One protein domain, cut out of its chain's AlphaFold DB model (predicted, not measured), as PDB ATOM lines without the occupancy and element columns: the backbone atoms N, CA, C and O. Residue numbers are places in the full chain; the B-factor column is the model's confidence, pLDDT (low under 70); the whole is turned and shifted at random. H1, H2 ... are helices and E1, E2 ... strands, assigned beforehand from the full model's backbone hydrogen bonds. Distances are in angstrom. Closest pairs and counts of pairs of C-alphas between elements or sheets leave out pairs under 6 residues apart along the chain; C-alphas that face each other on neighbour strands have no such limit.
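Overview. This is residues 18 to 121 of the 138 residues of the protein "Dimethylargininase" of Protopolystoma xenopodis (UniProt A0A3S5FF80). Two small sheets stand at different places along one long helix: the strand pair E1 and E2 sits between H1 and H3, and the three strands E3, E4 and E5 lie farther along, with the short helix H4 over E4 and H3 passing them with its residues 81 to 85. The short helix H2 lies where the two halves meet, E6 runs near E3 at the end of the printed part, and residues 93 to 99, of which 93 to 96 belong to H3, stick out. The printed part has 104 residues with four named helices and six named strands, in the order E1 H1 E2 H2 E3 E4 H3 E5 H4 E6. The class is mixed, helices and strands; E1 and E2 are parallel, and the other sheet, in the order E3, E4, E5, is mixed. The whole is compact, with a radius of gyration of the C-alphas of 13.2 A and spans of 35 by 30 by 30 A.

Along the chain. E1, residues 24 to 28, begins with C-alpha 24 at (128.703, 124.968, 119.958) and is 12.9 A long. H1, residues 34 to 43, is 14.1 A long, and E2, residues 49 to 53, is 13.4 A long. H2 is residues 61 to 64, 5.5 A. E3, residues 65 to 69, is 12.3 A long, and E4, residues 72 to 76, is 13.3 A long. H3, residues 79 to 96, is the longest helix, 24.1 A from C-alpha 79 at (110.688, 117.168, 132.919) to C-alpha 96 at (117.828, 136.338, 120.184). E5, residues 105 to 109, is 12.9 A long. H4 is residues 112 to 115, 5.6 A. E6, residues 118 to 120, is 6.4 A long and ends with C-alpha 120 at (126.040, 111.902, 109.769).

Arrangement. E1 and E2 are parallel neighbours at 28 degrees, with N 26 and O 50 within hydrogen-bond range at 2.8 A. Residues 18 to 19 form a short antiparallel pairing with residues 24 to 25 of E1. E1, H1 and E2 form a strand-helix-strand unit, two parallel neighbour strands with a helix between them in the chain, and its crossover is right-handed. The closest C-alphas of H1 and E2 are those of Ala 41 and Thr 49, 5.4 A apart. Those of E2 and H3 are Val 52 and His 88, 6.3 A apart. H1 and H3 are apart. H2 comes within 5.2 A of E1, between the C-alphas of Leu 61 and Gly 27, and only grazes the sheet of E3, E4 and E5 with its residues 62 to 64. H2 and H3 are close but not clearly touching, the C-alphas of Ala 64 and Ala 81 being 5.2 A apart. E3 and E4 form a hairpin, antiparallel at 144 degrees, with N 74 and O 66 at 2.8 A. E4 and E5 are parallel at 30 degrees, with N 107 and O 73 at 2.8 A, and with H3 they form a second right-handed strand-helix-strand unit. H3 only grazes this sheet, with its residues 81 to 85. H4 is on it, over E4, at a height over the sheet of 6.7 A. H4 touches H2, with the C-alphas of Val 115 and Ser 63 closest at 6.6 A. E6 pairs with no named strand; its closest C-alpha to E3 is that of Tyr 119, 5.7 A from that of Ala 68. In H1 and H3 every O i to N i+4 pair is within hydrogen-bond range; H2 and H4 are too short for such a pair.

Size, cuts and confidence. The two C-alphas farthest apart are those of Arg 42 and Pro 110, at 36.4 A. The printed part has no cut, and no link is long; those from E2 to H2 and from H3 to E5 are short, and the others are tight. The mean pLDDT of the printed part is 76.1, and it is under 70 at residue 56 and at residues 87 to 103.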
ATOM      1  N   LEU A  18     127.702 119.808 122.317       79.94
ATOM      2  CA  LEU A  18     126.744 119.599 121.239       79.94
ATOM      3  C   LEU A  18     127.019 120.614 120.128       79.94
ATOM      4  O   LEU A  18     126.911 121.816 120.332       79.94
ATOM      5  N   ILE A  19     127.438 120.112 118.968       82.06
ATOM      6  CA  ILE A  19     127.773 120.927 117.799       82.06
ATOM      7  C   ILE A  19     126.571 120.873 116.865       82.06
ATOM      8  O   ILE A  19     126.217 119.794 116.385       82.06
ATOM      9  N   THR A  20     125.934 122.017 116.631       77.19
ATOM     10  CA  THR A  20     124.711 122.093 115.812       77.19
ATOM     11  C   THR A  20     125.007 122.373 114.338       77.19
ATOM     12  O   THR A  20     124.136 122.200 113.490       77.19
ATOM     13  N   GLY A  21     126.235 122.812 114.039       77.44
ATOM     14  CA  GLY A  21     126.641 123.364 112.744       77.44
ATOM     15  C   GLY A  21     126.459 124.883 112.643       77.44
ATOM     16  O   GLY A  21     127.024 125.492 111.740       77.44
ATOM     17  N   GLN A  22     125.722 125.492 113.577       79.25
ATOM     18  CA  GLN A  22     125.548 126.947 113.698       79.25
ATOM     19  C   GLN A  22     126.224 127.502 114.956       79.25
ATOM     20  O   GLN A  22     126.674 128.642 114.967       79.25
ATOM     21  N   GLU A  23     126.331 126.683 115.999       83.94
ATOM     22  CA  GLU A  23     126.922 127.025 117.288       83.94
ATOM     23  C   GLU A  23     127.510 125.776 117.961       83.94
ATOM     24  O   GLU A  23     127.278 124.631 117.540       83.94
ATOM     25  N   ILE A  24     128.234 126.010 119.053       84.94
ATOM     26  CA  ILE A  24     128.703 124.968 119.958       84.94
ATOM     27  C   ILE A  24     128.056 125.185 121.322       84.94
ATOM     28  O   ILE A  24     128.297 126.187 121.987       84.94
ATOM     29  N   ILE A  25     127.274 124.213 121.778       84.50
ATOM     30  CA  ILE A  25     126.645 124.242 123.096       84.50
ATOM     31  C   ILE A  25     127.486 123.406 124.061       84.50
ATOM     32  O   ILE A  25     127.805 122.243 123.793       84.50
ATOM     33  N   VAL A  26     127.838 123.991 125.203       83.38
ATOM     34  CA  VAL A  26     128.643 123.374 126.258       83.38
ATOM     35  C   VAL A  26     127.798 123.202 127.514       83.38
ATOM     36  O   VAL A  26     127.324 124.175 128.098       83.38
ATOM     37  N   GLY A  27     127.635 121.957 127.959       81.44
ATOM     38  CA  GLY A  27     126.950 121.654 129.212       81.44
ATOM     39  C   GLY A  27     127.840 121.881 130.436       81.44
ATOM     40  O   GLY A  27     128.851 121.197 130.593       81.44
ATOM     41  N   LEU A  28     127.460 122.767 131.356       80.50
ATOM     42  CA  LEU A  28     128.091 122.825 132.677       80.50
ATOM     43  C   LEU A  28     127.566 121.688 133.542       80.50
ATOM     44  O   LEU A  28     126.364 121.538 133.741       80.50
ATOM     45  N   SER A  29     128.480 120.879 134.053       77.25
ATOM     46  CA  SER A  29     128.183 119.702 134.869       77.25
ATOM     47  C   SER A  29     129.333 119.488 135.858       77.25
ATOM     48  O   SER A  29     130.369 120.143 135.729       77.25
ATOM     49  N   PRO A  30     129.251 118.527 136.794       74.81
ATOM     50  CA  PRO A  30     130.398 118.174 137.640       74.81
ATOM     51  C   PRO A  30     131.673 117.802 136.856       74.81
ATOM     52  O   PRO A  30     132.763 117.776 137.423       74.81
ATOM     53  N   HIS A  31     131.552 117.522 135.554       72.06
ATOM     54  CA  HIS A  31     132.652 117.153 134.662       72.06
ATOM     55  C   HIS A  31     133.084 118.272 133.698       72.06
ATOM     56  O   HIS A  31     134.009 118.075 132.913       72.06
ATOM     57  N   THR A  32     132.438 119.441 133.693       73.88
ATOM     58  CA  THR A  32     132.829 120.572 132.830       73.88
ATOM     59  C   THR A  32     132.507 121.895 133.499       73.88
ATOM     60  O   THR A  32     131.383 122.129 133.931       73.88
ATOM     61  N   ASN A  33     133.516 122.759 133.558       81.88
ATOM     62  CA  ASN A  33     133.447 124.079 134.165       81.88
ATOM     63  C   ASN A  33     133.471 125.191 133.103       81.88
ATOM     64  O   ASN A  33     133.753 124.956 131.926       81.88
ATOM     65  N   GLU A  34     133.226 126.424 133.543       82.06
ATOM     66  CA  GLU A  34     133.233 127.613 132.683       82.06
ATOM     67  C   GLU A  34     134.581 127.831 131.988       82.06
ATOM     68  O   GLU A  34     134.622 128.200 130.819       82.06
ATOM     69  N   ALA A  35     135.697 127.541 132.667       83.31
ATOM     70  CA  ALA A  35     137.028 127.655 132.074       83.31
ATOM     71  C   ALA A  35     137.205 126.726 130.857       83.31
ATOM     72  O   ALA A  35     137.807 127.127 129.857       83.31
ATOM     73  N   GLY A  36     136.653 125.509 130.921       82.75
ATOM     74  CA  GLY A  36     136.601 124.574 129.799       82.75
ATOM     75  C   GLY A  36     135.713 125.081 128.664       82.75
ATOM     76  O   GLY A  36     136.129 125.047 127.509       82.75
ATOM     77  N   ALA A  37     134.540 125.634 128.983       82.25
ATOM     78  CA  ALA A  37     133.654 126.239 127.987       82.25
ATOM     79  C   ALA A  37     134.313 127.430 127.264       82.25
ATOM     80  O   ALA A  37     134.289 127.513 126.039       82.25
ATOM     81  N   GLN A  38     135.000 128.307 128.001       85.31
ATOM     82  CA  GLN A  38     135.755 129.416 127.415       85.31
ATOM     83  C   GLN A  38     136.931 128.944 126.554       85.31
ATOM     84  O   GLN A  38     137.296 129.608 125.586       85.31
ATOM     85  N   ALA A  39     137.559 127.815 126.897       86.88
ATOM     86  CA  ALA A  39     138.608 127.237 126.065       86.88
ATOM     87  C   ALA A  39     138.056 126.761 124.713       86.88
ATOM     88  O   ALA A  39     138.709 126.986 123.698       86.88
ATOM     89  N   VAL A  40     136.849 126.183 124.689       85.81
ATOM     90  CA  VAL A  40     136.145 125.815 123.447       85.81
ATOM     91  C   VAL A  40     135.850 127.054 122.605       85.81
ATOM     92  O   VAL A  40     136.205 127.070 121.430       85.81
ATOM     93  N   ALA A  41     135.324 128.120 123.216       85.94
ATOM     94  CA  ALA A  41     135.059 129.381 122.520       85.94
ATOM     95  C   ALA A  41     136.322 130.002 121.896       85.94
ATOM     96  O   ALA A  41     136.274 130.567 120.810       85.94
ATOM     97  N   ARG A  42     137.479 129.877 122.563       87.81
ATOM     98  CA  ARG A  42     138.769 130.336 122.016       87.81
ATOM     99  C   ARG A  42     139.330 129.418 120.931       87.81
ATOM    100  O   ARG A  42     140.086 129.893 120.091       87.81
ATOM    101  N   ALA A  43     139.035 128.123 120.992       88.56
ATOM    102  CA  ALA A  43     139.512 127.143 120.022       88.56
ATOM    103  C   ALA A  43     138.729 127.193 118.702       88.56
ATOM    104  O   ALA A  43     139.318 126.938 117.658       88.56
ATOM    105  N   PHE A  44     137.441 127.545 118.765       86.88
ATOM    106  CA  PHE A  44     136.534 127.646 117.619       86.88
ATOM    107  C   PHE A  44     135.871 129.034 117.569       86.88
ATOM    108  O   PHE A  44     134.658 129.141 117.755       86.88
ATOM    109  N   PRO A  45     136.645 130.117 117.375       86.69
ATOM    110  CA  PRO A  45     136.125 131.488 117.396       86.69
ATOM    111  C   PRO A  45     135.100 131.773 116.287       86.69
ATOM    112  O   PRO A  45     134.332 132.728 116.393       86.69
ATOM    113  N   GLU A  46     135.087 130.966 115.226       86.69
ATOM    114  CA  GLU A  46     134.131 131.048 114.124       86.69
ATOM    115  C   GLU A  46     132.723 130.552 114.488       86.69
ATOM    116  O   GLU A  46     131.769 130.872 113.777       86.69
ATOM    117  N   TYR A  47     132.576 129.817 115.596       83.00
ATOM    118  CA  TYR A  47     131.284 129.347 116.085       83.00
ATOM    119  C   TYR A  47     130.926 130.020 117.418       83.00
ATOM    120  O   TYR A  47     131.698 129.944 118.380       83.00
ATOM    121  N   PRO A  48     129.731 130.629 117.539       85.75
ATOM    122  CA  PRO A  48     129.252 131.096 118.831       85.75
ATOM    123  C   PRO A  48     129.188 129.920 119.811       85.75
ATOM    124  O   PRO A  48     128.781 128.813 119.455       85.75
ATOM    125  N   THR A  49     129.637 130.161 121.042       82.94
ATOM    126  CA  THR A  49     129.659 129.147 122.098       82.94
ATOM    127  C   THR A  49     128.636 129.488 123.169       82.94
ATOM    128  O   THR A  49     128.765 130.508 123.845       82.94
ATOM    129  N   THR A  50     127.658 128.607 123.353       82.94
ATOM    130  CA  THR A  50     126.586 128.752 124.342       82.94
ATOM    131  C   THR A  50     126.854 127.856 125.535       82.94
ATOM    132  O   THR A  50     127.265 126.707 125.387       82.94
ATOM    133  N   ILE A  51     126.594 128.359 126.736       80.88
ATOM    134  CA  ILE A  51     126.799 127.620 127.979       80.88
ATOM    135  C   ILE A  51     125.437 127.291 128.586       80.88
ATOM    136  O   ILE A  51     124.621 128.185 128.797       80.88
ATOM    137  N   VAL A  52     125.192 126.013 128.883       81.69
ATOM    138  CA  VAL A  52     123.916 125.542 129.443       81.69
ATOM    139  C   VAL A  52     124.165 124.753 130.726       81.69
ATOM    140  O   VAL A  52     124.950 123.803 130.704       81.69
ATOM    141  N   PRO A  53     123.509 125.083 131.849       80.19
ATOM    142  CA  PRO A  53     123.614 124.279 133.059       80.19
ATOM    143  C   PRO A  53     122.904 122.930 132.880       80.19
ATOM    144  O   PRO A  53     121.749 122.864 132.463       80.19
ATOM    145  N   VAL A  54     123.598 121.841 133.210       77.25
ATOM    146  CA  VAL A  54     123.047 120.482 133.217       77.25
ATOM    147  C   VAL A  54     122.767 120.084 134.661       77.25
ATOM    148  O   VAL A  54     123.673 120.017 135.493       77.25
ATOM    149  N   HIS A  55     121.497 119.817 134.957       74.06
ATOM    150  CA  HIS A  55     121.039 119.438 136.290       74.06
ATOM    151  C   HIS A  55     120.782 117.927 136.402       74.06
ATOM    152  O   HIS A  55     120.547 117.235 135.410       74.06
ATOM    153  N   SER A  56     120.800 117.424 137.641       69.56
ATOM    154  CA  SER A  56     120.405 116.048 137.976       69.56
ATOM    155  C   SER A  56     119.000 115.732 137.428       69.56
ATOM    156  O   SER A  56     118.130 116.603 137.509       69.56
ATOM    157  N   PRO A  57     118.744 114.527 136.876       73.25
ATOM    158  CA  PRO A  57     119.577 113.315 136.908       73.25
ATOM    159  C   PRO A  57     120.624 113.211 135.785       73.25
ATOM    160  O   PRO A  57     121.371 112.231 135.730       73.25
ATOM    161  N   TYR A  58     120.704 114.189 134.882       74.12
ATOM    162  CA  TYR A  58     121.616 114.123 133.747       74.12
ATOM    163  C   TYR A  58     123.057 114.438 134.153       74.12
ATOM    164  O   TYR A  58     123.348 115.425 134.821       74.12
ATOM    165  N   THR A  59     123.987 113.594 133.708       73.12
ATOM    166  CA  THR A  59     125.432 113.779 133.939       73.12
ATOM    167  C   THR A  59     126.131 114.451 132.760       73.12
ATOM    168  O   THR A  59     127.286 114.859 132.871       73.12
ATOM    169  N   SER A  60     125.453 114.552 131.614       73.00
ATOM    170  CA  SER A  60     126.002 115.120 130.387       73.00
ATOM    171  C   SER A  60     124.912 115.741 129.516       73.00
ATOM    172  O   SER A  60     123.762 115.306 129.546       73.00
ATOM    173  N   LEU A  61     125.278 116.725 128.696       77.00
ATOM    174  CA  LEU A  61     124.337 117.350 127.768       77.00
ATOM    175  C   LEU A  61     123.802 116.333 126.744       77.00
ATOM    176  O   LEU A  61     122.594 116.257 126.548       77.00
ATOM    177  N   LYS A  62     124.670 115.467 126.193       78.19
ATOM    178  CA  LYS A  62     124.279 114.440 125.204       78.19
ATOM    179  C   LYS A  62     123.319 113.371 125.723       78.19
ATOM    180  O   LYS A  62     122.729 112.658 124.919       78.19
ATOM    181  N   SER A  63     123.191 113.206 127.041       78.38
ATOM    182  CA  SER A  63     122.179 112.300 127.605       78.38
ATOM    183  C   SER A  63     120.781 112.915 127.651       78.38
ATOM    184  O   SER A  63     119.819 112.165 127.718       78.38
ATOM    185  N   ALA A  64     120.676 114.247 127.618       76.19
ATOM    186  CA  ALA A  64     119.401 114.959 127.643       76.19
ATOM    187  C   ALA A  64     118.978 115.449 126.249       76.19
ATOM    188  O   ALA A  64     117.788 115.443 125.933       76.19
ATOM    189  N   VAL A  65     119.949 115.872 125.426       82.12
ATOM    190  CA  VAL A  65     119.727 116.492 124.112       82.12
ATOM    191  C   VAL A  65     120.758 116.002 123.095       82.12
ATOM    192  O   VAL A  65     121.944 115.901 123.403       82.12
ATOM    193  N   SER A  66     120.338 115.753 121.859       85.38
ATOM    194  CA  SER A  66     121.221 115.390 120.742       85.38
ATOM    195  C   SER A  66     120.744 115.987 119.417       85.38
ATOM    196  O   SER A  66     119.643 116.524 119.329       85.38
ATOM    197  N   MET A  67     121.577 115.915 118.375       85.75
ATOM    198  CA  MET A  67     121.194 116.334 117.025       85.75
ATOM    199  C   MET A  67     120.630 115.140 116.251       85.75
ATOM    200  O   MET A  67     121.356 114.186 115.972       85.75
ATOM    201  N   ALA A  68     119.352 115.227 115.880       85.12
ATOM    202  CA  ALA A  68     118.650 114.237 115.059       85.12
ATOM    203  C   ALA A  68     118.706 114.549 113.556       85.12
ATOM    204  O   ALA A  68     118.278 113.751 112.726       85.12
ATOM    205  N   GLY A  69     119.210 115.729 113.199       85.06
ATOM    206  CA  GLY A  69     119.290 116.194 111.824       85.06
ATOM    207  C   GLY A  69     119.755 117.639 111.738       85.06
ATOM    208  O   GLY A  69     119.999 118.292 112.753       85.06
ATOM    209  N   ILE A  70     119.834 118.161 110.515       85.25
ATOM    210  CA  ILE A  70     120.103 119.583 110.283       85.25
ATOM    211  C   ILE A  70     118.966 120.395 110.906       85.25
ATOM    212  O   ILE A  70     117.809 120.249 110.515       85.25
ATOM    213  N   ASN A  71     119.296 121.245 111.878       82.56
ATOM    214  CA  ASN A  71     118.338 122.043 112.645       82.56
ATOM    215  C   ASN A  71     117.261 121.213 113.375       82.56
ATOM    216  O   ASN A  71     116.183 121.735 113.663       82.56
ATOM    217  N   VAL A  72     117.519 119.934 113.675       83.81
ATOM    218  CA  VAL A  72     116.605 119.085 114.457       83.81
ATOM    219  C   VAL A  72     117.317 118.590 115.709       83.81
ATOM    220  O   VAL A  72     118.306 117.861 115.620       83.81
ATOM    221  N   MET A  73     116.794 118.962 116.871       85.25
ATOM    222  CA  MET A  73     117.250 118.473 118.167       85.25
ATOM    223  C   MET A  73     116.309 117.388 118.669       85.25
ATOM    224  O   MET A  73     115.095 117.561 118.634       85.25
ATOM    225  N   ALA A  74     116.861 116.296 119.172       85.00
ATOM    226  CA  ALA A  74     116.116 115.292 119.906       85.00
ATOM    227  C   ALA A  74     116.258 115.518 121.407       85.00
ATOM    228  O   ALA A  74     117.362 115.739 121.907       85.00
ATOM    229  N   VAL A  75     115.134 115.455 122.113       85.31
ATOM    230  CA  VAL A  75     115.044 115.694 123.556       85.31
ATOM    231  C   VAL A  75     114.110 114.657 124.160       85.31
ATOM    232  O   VAL A  75     113.092 114.312 123.565       85.31
ATOM    233  N   CYS A  76     114.433 114.156 125.346       82.38
ATOM    234  CA  CYS A  76     113.535 113.261 126.066       82.38
ATOM    235  C   CYS A  76     112.298 114.020 126.602       82.38
ATOM    236  O   CYS A  76     112.325 115.233 126.836       82.38
ATOM    237  N   GLN A  77     111.173 113.326 126.763       81.38
ATOM    238  CA  GLN A  77     109.916 113.902 127.254       81.38
ATOM    239  C   GLN A  77     109.930 114.205 128.765       81.38
ATOM    240  O   GLN A  77     109.045 114.896 129.274       81.38
ATOM    241  N   ASP A  78     110.914 113.700 129.504       81.00
ATOM    242  CA  ASP A  78     111.005 113.908 130.942       81.00
ATOM    243  C   ASP A  78     111.228 115.385 131.303       81.00
ATOM    244  O   ASP A  78     111.890 116.160 130.609       81.00
ATOM    245  N   LYS A  79     110.664 115.781 132.447       78.56
ATOM    246  CA  LYS A  79     110.688 117.168 132.919       78.56
ATOM    247  C   LYS A  79     112.109 117.762 133.003       78.56
ATOM    248  O   LYS A  79     112.279 118.875 132.514       78.56
ATOM    249  N   PRO A  80     113.134 117.053 133.520       76.44
ATOM    250  CA  PRO A  80     114.494 117.587 133.565       76.44
ATOM    251  C   PRO A  80     115.096 117.893 132.180       76.44
ATOM    252  O   PRO A  80     115.761 118.917 132.032       76.44
ATOM    253  N   ALA A  81     114.850 117.070 131.152       73.06
ATOM    254  CA  ALA A  81     115.350 117.344 129.798       73.06
ATOM    255  C   ALA A  81     114.613 118.521 129.147       73.06
ATOM    256  O   ALA A  81     115.227 119.380 128.512       73.06
ATOM    257  N   GLN A  82     113.298 118.598 129.363       78.31
ATOM    258  CA  GLN A  82     112.483 119.721 128.904       78.31
ATOM    259  C   GLN A  82     112.881 121.034 129.584       78.31
ATOM    260  O   GLN A  82     112.864 122.084 128.946       78.31
ATOM    261  N   ASP A  83     113.275 120.995 130.854       77.88
ATOM    262  CA  ASP A  83     113.745 122.177 131.571       77.88
ATOM    263  C   ASP A  83     115.115 122.644 131.050       77.88
ATOM    264  O   ASP A  83     115.308 123.845 130.888       77.88
ATOM    265  N   ILE A  84     116.024 121.735 130.664       74.25
ATOM    266  CA  ILE A  84     117.276 122.093 129.965       74.25
ATOM    267  C   ILE A  84     116.972 122.778 128.625       74.25
ATOM    268  O   ILE A  84     117.544 123.828 128.328       74.25
ATOM    269  N   LEU A  85     116.039 122.230 127.838       73.06
ATOM    270  CA  LEU A  85     115.606 122.839 126.578       73.06
ATOM    271  C   LEU A  85     114.961 124.212 126.805       73.06
ATOM    272  O   LEU A  85     115.216 125.136 126.039       73.06
ATOM    273  N   LYS A  86     114.151 124.372 127.857       70.44
ATOM    274  CA  LYS A  86     113.545 125.658 128.226       70.44
ATOM    275  C   LYS A  86     114.564 126.658 128.731       70.44
ATOM    276  O   LYS A  86     114.420 127.816 128.396       70.44
ATOM    277  N   ILE A  87     115.562 126.258 129.516       65.88
ATOM    278  CA  ILE A  87     116.640 127.151 129.964       65.88
ATOM    279  C   ILE A  87     117.449 127.600 128.757       65.88
ATOM    280  O   ILE A  87     117.676 128.793 128.603       65.88
ATOM    281  N   HIS A  88     117.816 126.670 127.875       66.00
ATOM    282  CA  HIS A  88     118.466 126.996 126.613       66.00
ATOM    283  C   HIS A  88     117.606 127.960 125.796       66.00
ATOM    284  O   HIS A  88     118.089 129.011 125.409       66.00
ATOM    285  N   SER A  89     116.319 127.650 125.619       56.03
ATOM    286  CA  SER A  89     115.358 128.480 124.892       56.03
ATOM    287  C   SER A  89     115.086 129.819 125.577       56.03
ATOM    288  O   SER A  89     114.926 130.797 124.880       56.03
ATOM    289  N   LEU A  90     115.081 129.931 126.908       52.47
ATOM    290  CA  LEU A  90     114.902 131.188 127.649       52.47
ATOM    291  C   LEU A  90     116.151 132.058 127.572       52.47
ATOM    292  O   LEU A  90     116.039 133.246 127.295       52.47
ATOM    293  N   TYR A  91     117.327 131.460 127.770       53.12
ATOM    294  CA  TYR A  91     118.613 132.121 127.568       53.12
ATOM    295  C   TYR A  91     118.708 132.636 126.128       53.12
ATOM    296  O   TYR A  91     119.025 133.797 125.890       53.12
ATOM    297  N   TYR A  92     118.284 131.812 125.171       47.94
ATOM    298  CA  TYR A  92     118.193 132.201 123.777       47.94
ATOM    299  C   TYR A  92     117.069 133.199 123.485       47.94
ATOM    300  O   TYR A  92     117.286 134.104 122.703       47.94
ATOM    301  N   VAL A  93     115.897 133.142 124.114       38.94
ATOM    302  CA  VAL A  93     114.840 134.157 123.949       38.94
ATOM    303  C   VAL A  93     115.351 135.508 124.447       38.94
ATOM    304  O   VAL A  93     115.073 136.522 123.812       38.94
ATOM    305  N   GLN A  94     116.155 135.530 125.514       35.59
ATOM    306  CA  GLN A  94     116.771 136.751 126.031       35.59
ATOM    307  C   GLN A  94     117.795 137.348 125.041       35.59
ATOM    308  O   GLN A  94     117.750 138.549 124.773       35.59
ATOM    309  N   GLU A  95     118.662 136.517 124.451       38.41
ATOM    310  CA  GLU A  95     119.750 136.954 123.555       38.41
ATOM    311  C   GLU A  95     119.304 137.134 122.075       38.41
ATOM    312  O   GLU A  95     119.748 138.056 121.388       38.41
ATOM    313  N   ILE A  96     118.361 136.323 121.571       36.41
ATOM    314  CA  ILE A  96     117.828 136.338 120.184       36.41
ATOM    315  C   ILE A  96     116.860 137.480 119.953       36.41
ATOM    316  O   ILE A  96     116.869 138.035 118.854       36.41
ATOM    317  N   CYS A  97     116.080 137.894 120.963       36.81
ATOM    318  CA  CYS A  97     115.269 139.112 120.844       36.81
ATOM    319  C   CYS A  97     116.120 140.335 120.452       36.81
ATOM    320  O   CYS A  97     115.568 141.352 120.034       36.81
ATOM    321  N   ARG A  98     117.454 140.235 120.553       38.94
ATOM    322  CA  ARG A  98     118.388 141.292 120.203       38.94
ATOM    323  C   ARG A  98     119.242 141.054 118.940       38.94
ATOM    324  O   ARG A  98     119.789 142.051 118.474       38.94
ATOM    325  N   ALA A  99     119.380 139.840 118.366       44.50
ATOM    326  CA  ALA A  99     120.376 139.638 117.283       44.50
ATOM    327  C   ALA A  99     120.150 138.595 116.144       44.50
ATOM    328  O   ALA A  99     120.457 138.958 115.014       44.50
ATOM    329  N   ALA A 100     119.688 137.344 116.328       41.97
ATOM    330  CA  ALA A 100     119.521 136.349 115.223       41.97
ATOM    331  C   ALA A 100     118.881 135.036 115.742       41.97
ATOM    332  O   ALA A 100     119.338 134.544 116.761       41.97
ATOM    333  N   SER A 101     117.782 134.455 115.225       52.53
ATOM    334  CA  SER A 101     117.482 133.859 113.896       52.53
ATOM    335  C   SER A 101     117.765 132.348 113.719       52.53
ATOM    336  O   SER A 101     117.711 131.861 112.590       52.53
ATOM    337  N   TYR A 102     118.000 131.569 114.785       62.34
ATOM    338  CA  TYR A 102     118.130 130.102 114.675       62.34
ATOM    339  C   TYR A 102     116.891 129.378 115.214       62.34
ATOM    340  O   TYR A 102     116.517 129.523 116.375       62.34
ATOM    341  N   THR A 103     116.225 128.603 114.354       67.75
ATOM    342  CA  THR A 103     115.027 127.827 114.707       67.75
ATOM    343  C   THR A 103     115.333 126.339 114.612       67.75
ATOM    344  O   THR A 103     115.411 125.781 113.517       67.75
ATOM    345  N   TYR A 104     115.481 125.691 115.765       75.19
ATOM    346  CA  TYR A 104     115.589 124.237 115.855       75.19
ATOM    347  C   TYR A 104     114.196 123.609 115.945       75.19
ATOM    348  O   TYR A 104     113.354 124.041 116.733       75.19
ATOM    349  N   LYS A 105     113.950 122.557 115.164       82.06
ATOM    350  CA  LYS A 105     112.806 121.665 115.380       82.06
ATOM    351  C   LYS A 105     113.139 120.717 116.525       82.06
ATOM    352  O   LYS A 105     114.243 120.182 116.579       82.06
ATOM    353  N   VAL A 106     112.179 120.492 117.412       82.31
ATOM    354  CA  VAL A 106     112.348 119.607 118.566       82.31
ATOM    355  C   VAL A 106     111.622 118.296 118.290       82.31
ATOM    356  O   VAL A 106     110.412 118.286 118.069       82.31
ATOM    357  N   LEU A 107     112.372 117.200 118.293       84.19
ATOM    358  CA  LEU A 107     111.868 115.835 118.278       84.19
ATOM    359  C   LEU A 107     111.820 115.328 119.721       84.19
ATOM    360  O   LEU A 107     112.855 115.073 120.335       84.19
ATOM    361  N   THR A 108     110.616 115.189 120.262       84.62
ATOM    362  CA  THR A 108     110.425 114.661 121.614       84.62
ATOM    363  C   THR A 108     110.408 113.138 121.582       84.62
ATOM    364  O   THR A 108     109.631 112.548 120.833       84.62
ATOM    365  N   LEU A 109     111.246 112.509 122.403       85.06
ATOM    366  CA  LEU A 109     111.365 111.058 122.512       85.06
ATOM    367  C   LEU A 109     110.823 110.555 123.855       85.06
ATOM    368  O   LEU A 109     111.036 111.214 124.877       85.06
ATOM    369  N   PRO A 110     110.154 109.391 123.883       85.56
ATOM    370  CA  PRO A 110     109.568 108.853 125.108       85.56
ATOM    371  C   PRO A 110     110.616 108.255 126.056       85.56
ATOM    372  O   PRO A 110     110.363 108.153 127.255       85.56
ATOM    373  N   GLU A 111     111.794 107.873 125.547       84.25
ATOM    374  CA  GLU A 111     112.835 107.194 126.323       84.25
ATOM    375  C   GLU A 111     114.170 107.960 126.307       84.25
ATOM    376  O   GLU A 111     114.652 108.335 125.234       84.25
ATOM    377  N   PRO A 112     114.857 108.111 127.459       81.12
ATOM    378  CA  PRO A 112     116.143 108.813 127.527       81.12
ATOM    379  C   PRO A 112     117.242 108.160 126.679       81.12
ATOM    380  O   PRO A 112     118.093 108.840 126.106       81.12
ATOM    381  N   ASN A 113     117.232 106.828 126.574       84.62
ATOM    382  CA  ASN A 113     118.236 106.093 125.805       84.62
ATOM    383  C   ASN A 113     118.141 106.390 124.304       84.62
ATOM    384  O   ASN A 113     119.171 106.433 123.632       84.62
ATOM    385  N   ALA A 114     116.941 106.669 123.794       85.62
ATOM    386  CA  ALA A 114     116.721 106.981 122.386       85.62
ATOM    387  C   ALA A 114     117.323 108.330 121.972       85.62
ATOM    388  O   ALA A 114     117.632 108.525 120.800       85.62
ATOM    389  N   VAL A 115     117.564 109.239 122.925       85.06
ATOM    390  CA  VAL A 115     118.239 110.518 122.662       85.06
ATOM    391  C   VAL A 115     119.691 110.305 122.227       85.06
ATOM    392  O   VAL A 115     120.243 111.140 121.516       85.06
ATOM    393  N   GLN A 116     120.341 109.197 122.593       84.75
ATOM    394  CA  GLN A 116     121.717 108.928 122.171       84.75
ATOM    395  C   GLN A 116     121.765 108.502 120.701       84.75
ATOM    396  O   GLN A 116     121.744 107.320 120.369       84.75
ATOM    397  N   MET A 117     121.876 109.498 119.828       85.50
ATOM    398  CA  MET A 117     121.963 109.327 118.383       85.50
ATOM    399  C   MET A 117     123.124 110.125 117.789       85.50
ATOM    400  O   MET A 117     123.655 111.059 118.402       85.50
ATOM    401  N   LEU A 118     123.509 109.745 116.577       85.50
ATOM    402  CA  LEU A 118     124.515 110.425 115.780       85.50
ATOM    403  C   LEU A 118     123.971 110.638 114.370       85.50
ATOM    404  O   LEU A 118     123.722 109.681 113.641       85.50
ATOM    405  N   TYR A 119     123.816 111.897 113.982       85.38
ATOM    406  CA  TYR A 119     123.456 112.271 112.621       85.38
ATOM    407  C   TYR A 119     124.718 112.527 111.787       85.38
ATOM    408  O   TYR A 119     125.533 113.381 112.144       85.38
ATOM    409  N   VAL A 120     124.892 111.792 110.686       86.00
ATOM    410  CA  VAL A 120     126.040 111.902 109.769       86.00
ATOM    411  C   VAL A 120     125.555 111.814 108.328       86.00
ATOM    412  O   VAL A 120     124.990 110.797 107.944       86.00
ATOM    413  N   ASN A 121     125.815 112.837 107.508       85.88
ATOM    414  CA  ASN A 121     125.558 112.828 106.056       85.88
ATOM    415  C   ASN A 121     124.182 112.257 105.669       85.88
ATOM    416  O   ASN A 121     124.098 111.340 104.858       85.88
TER     417      ASN A 121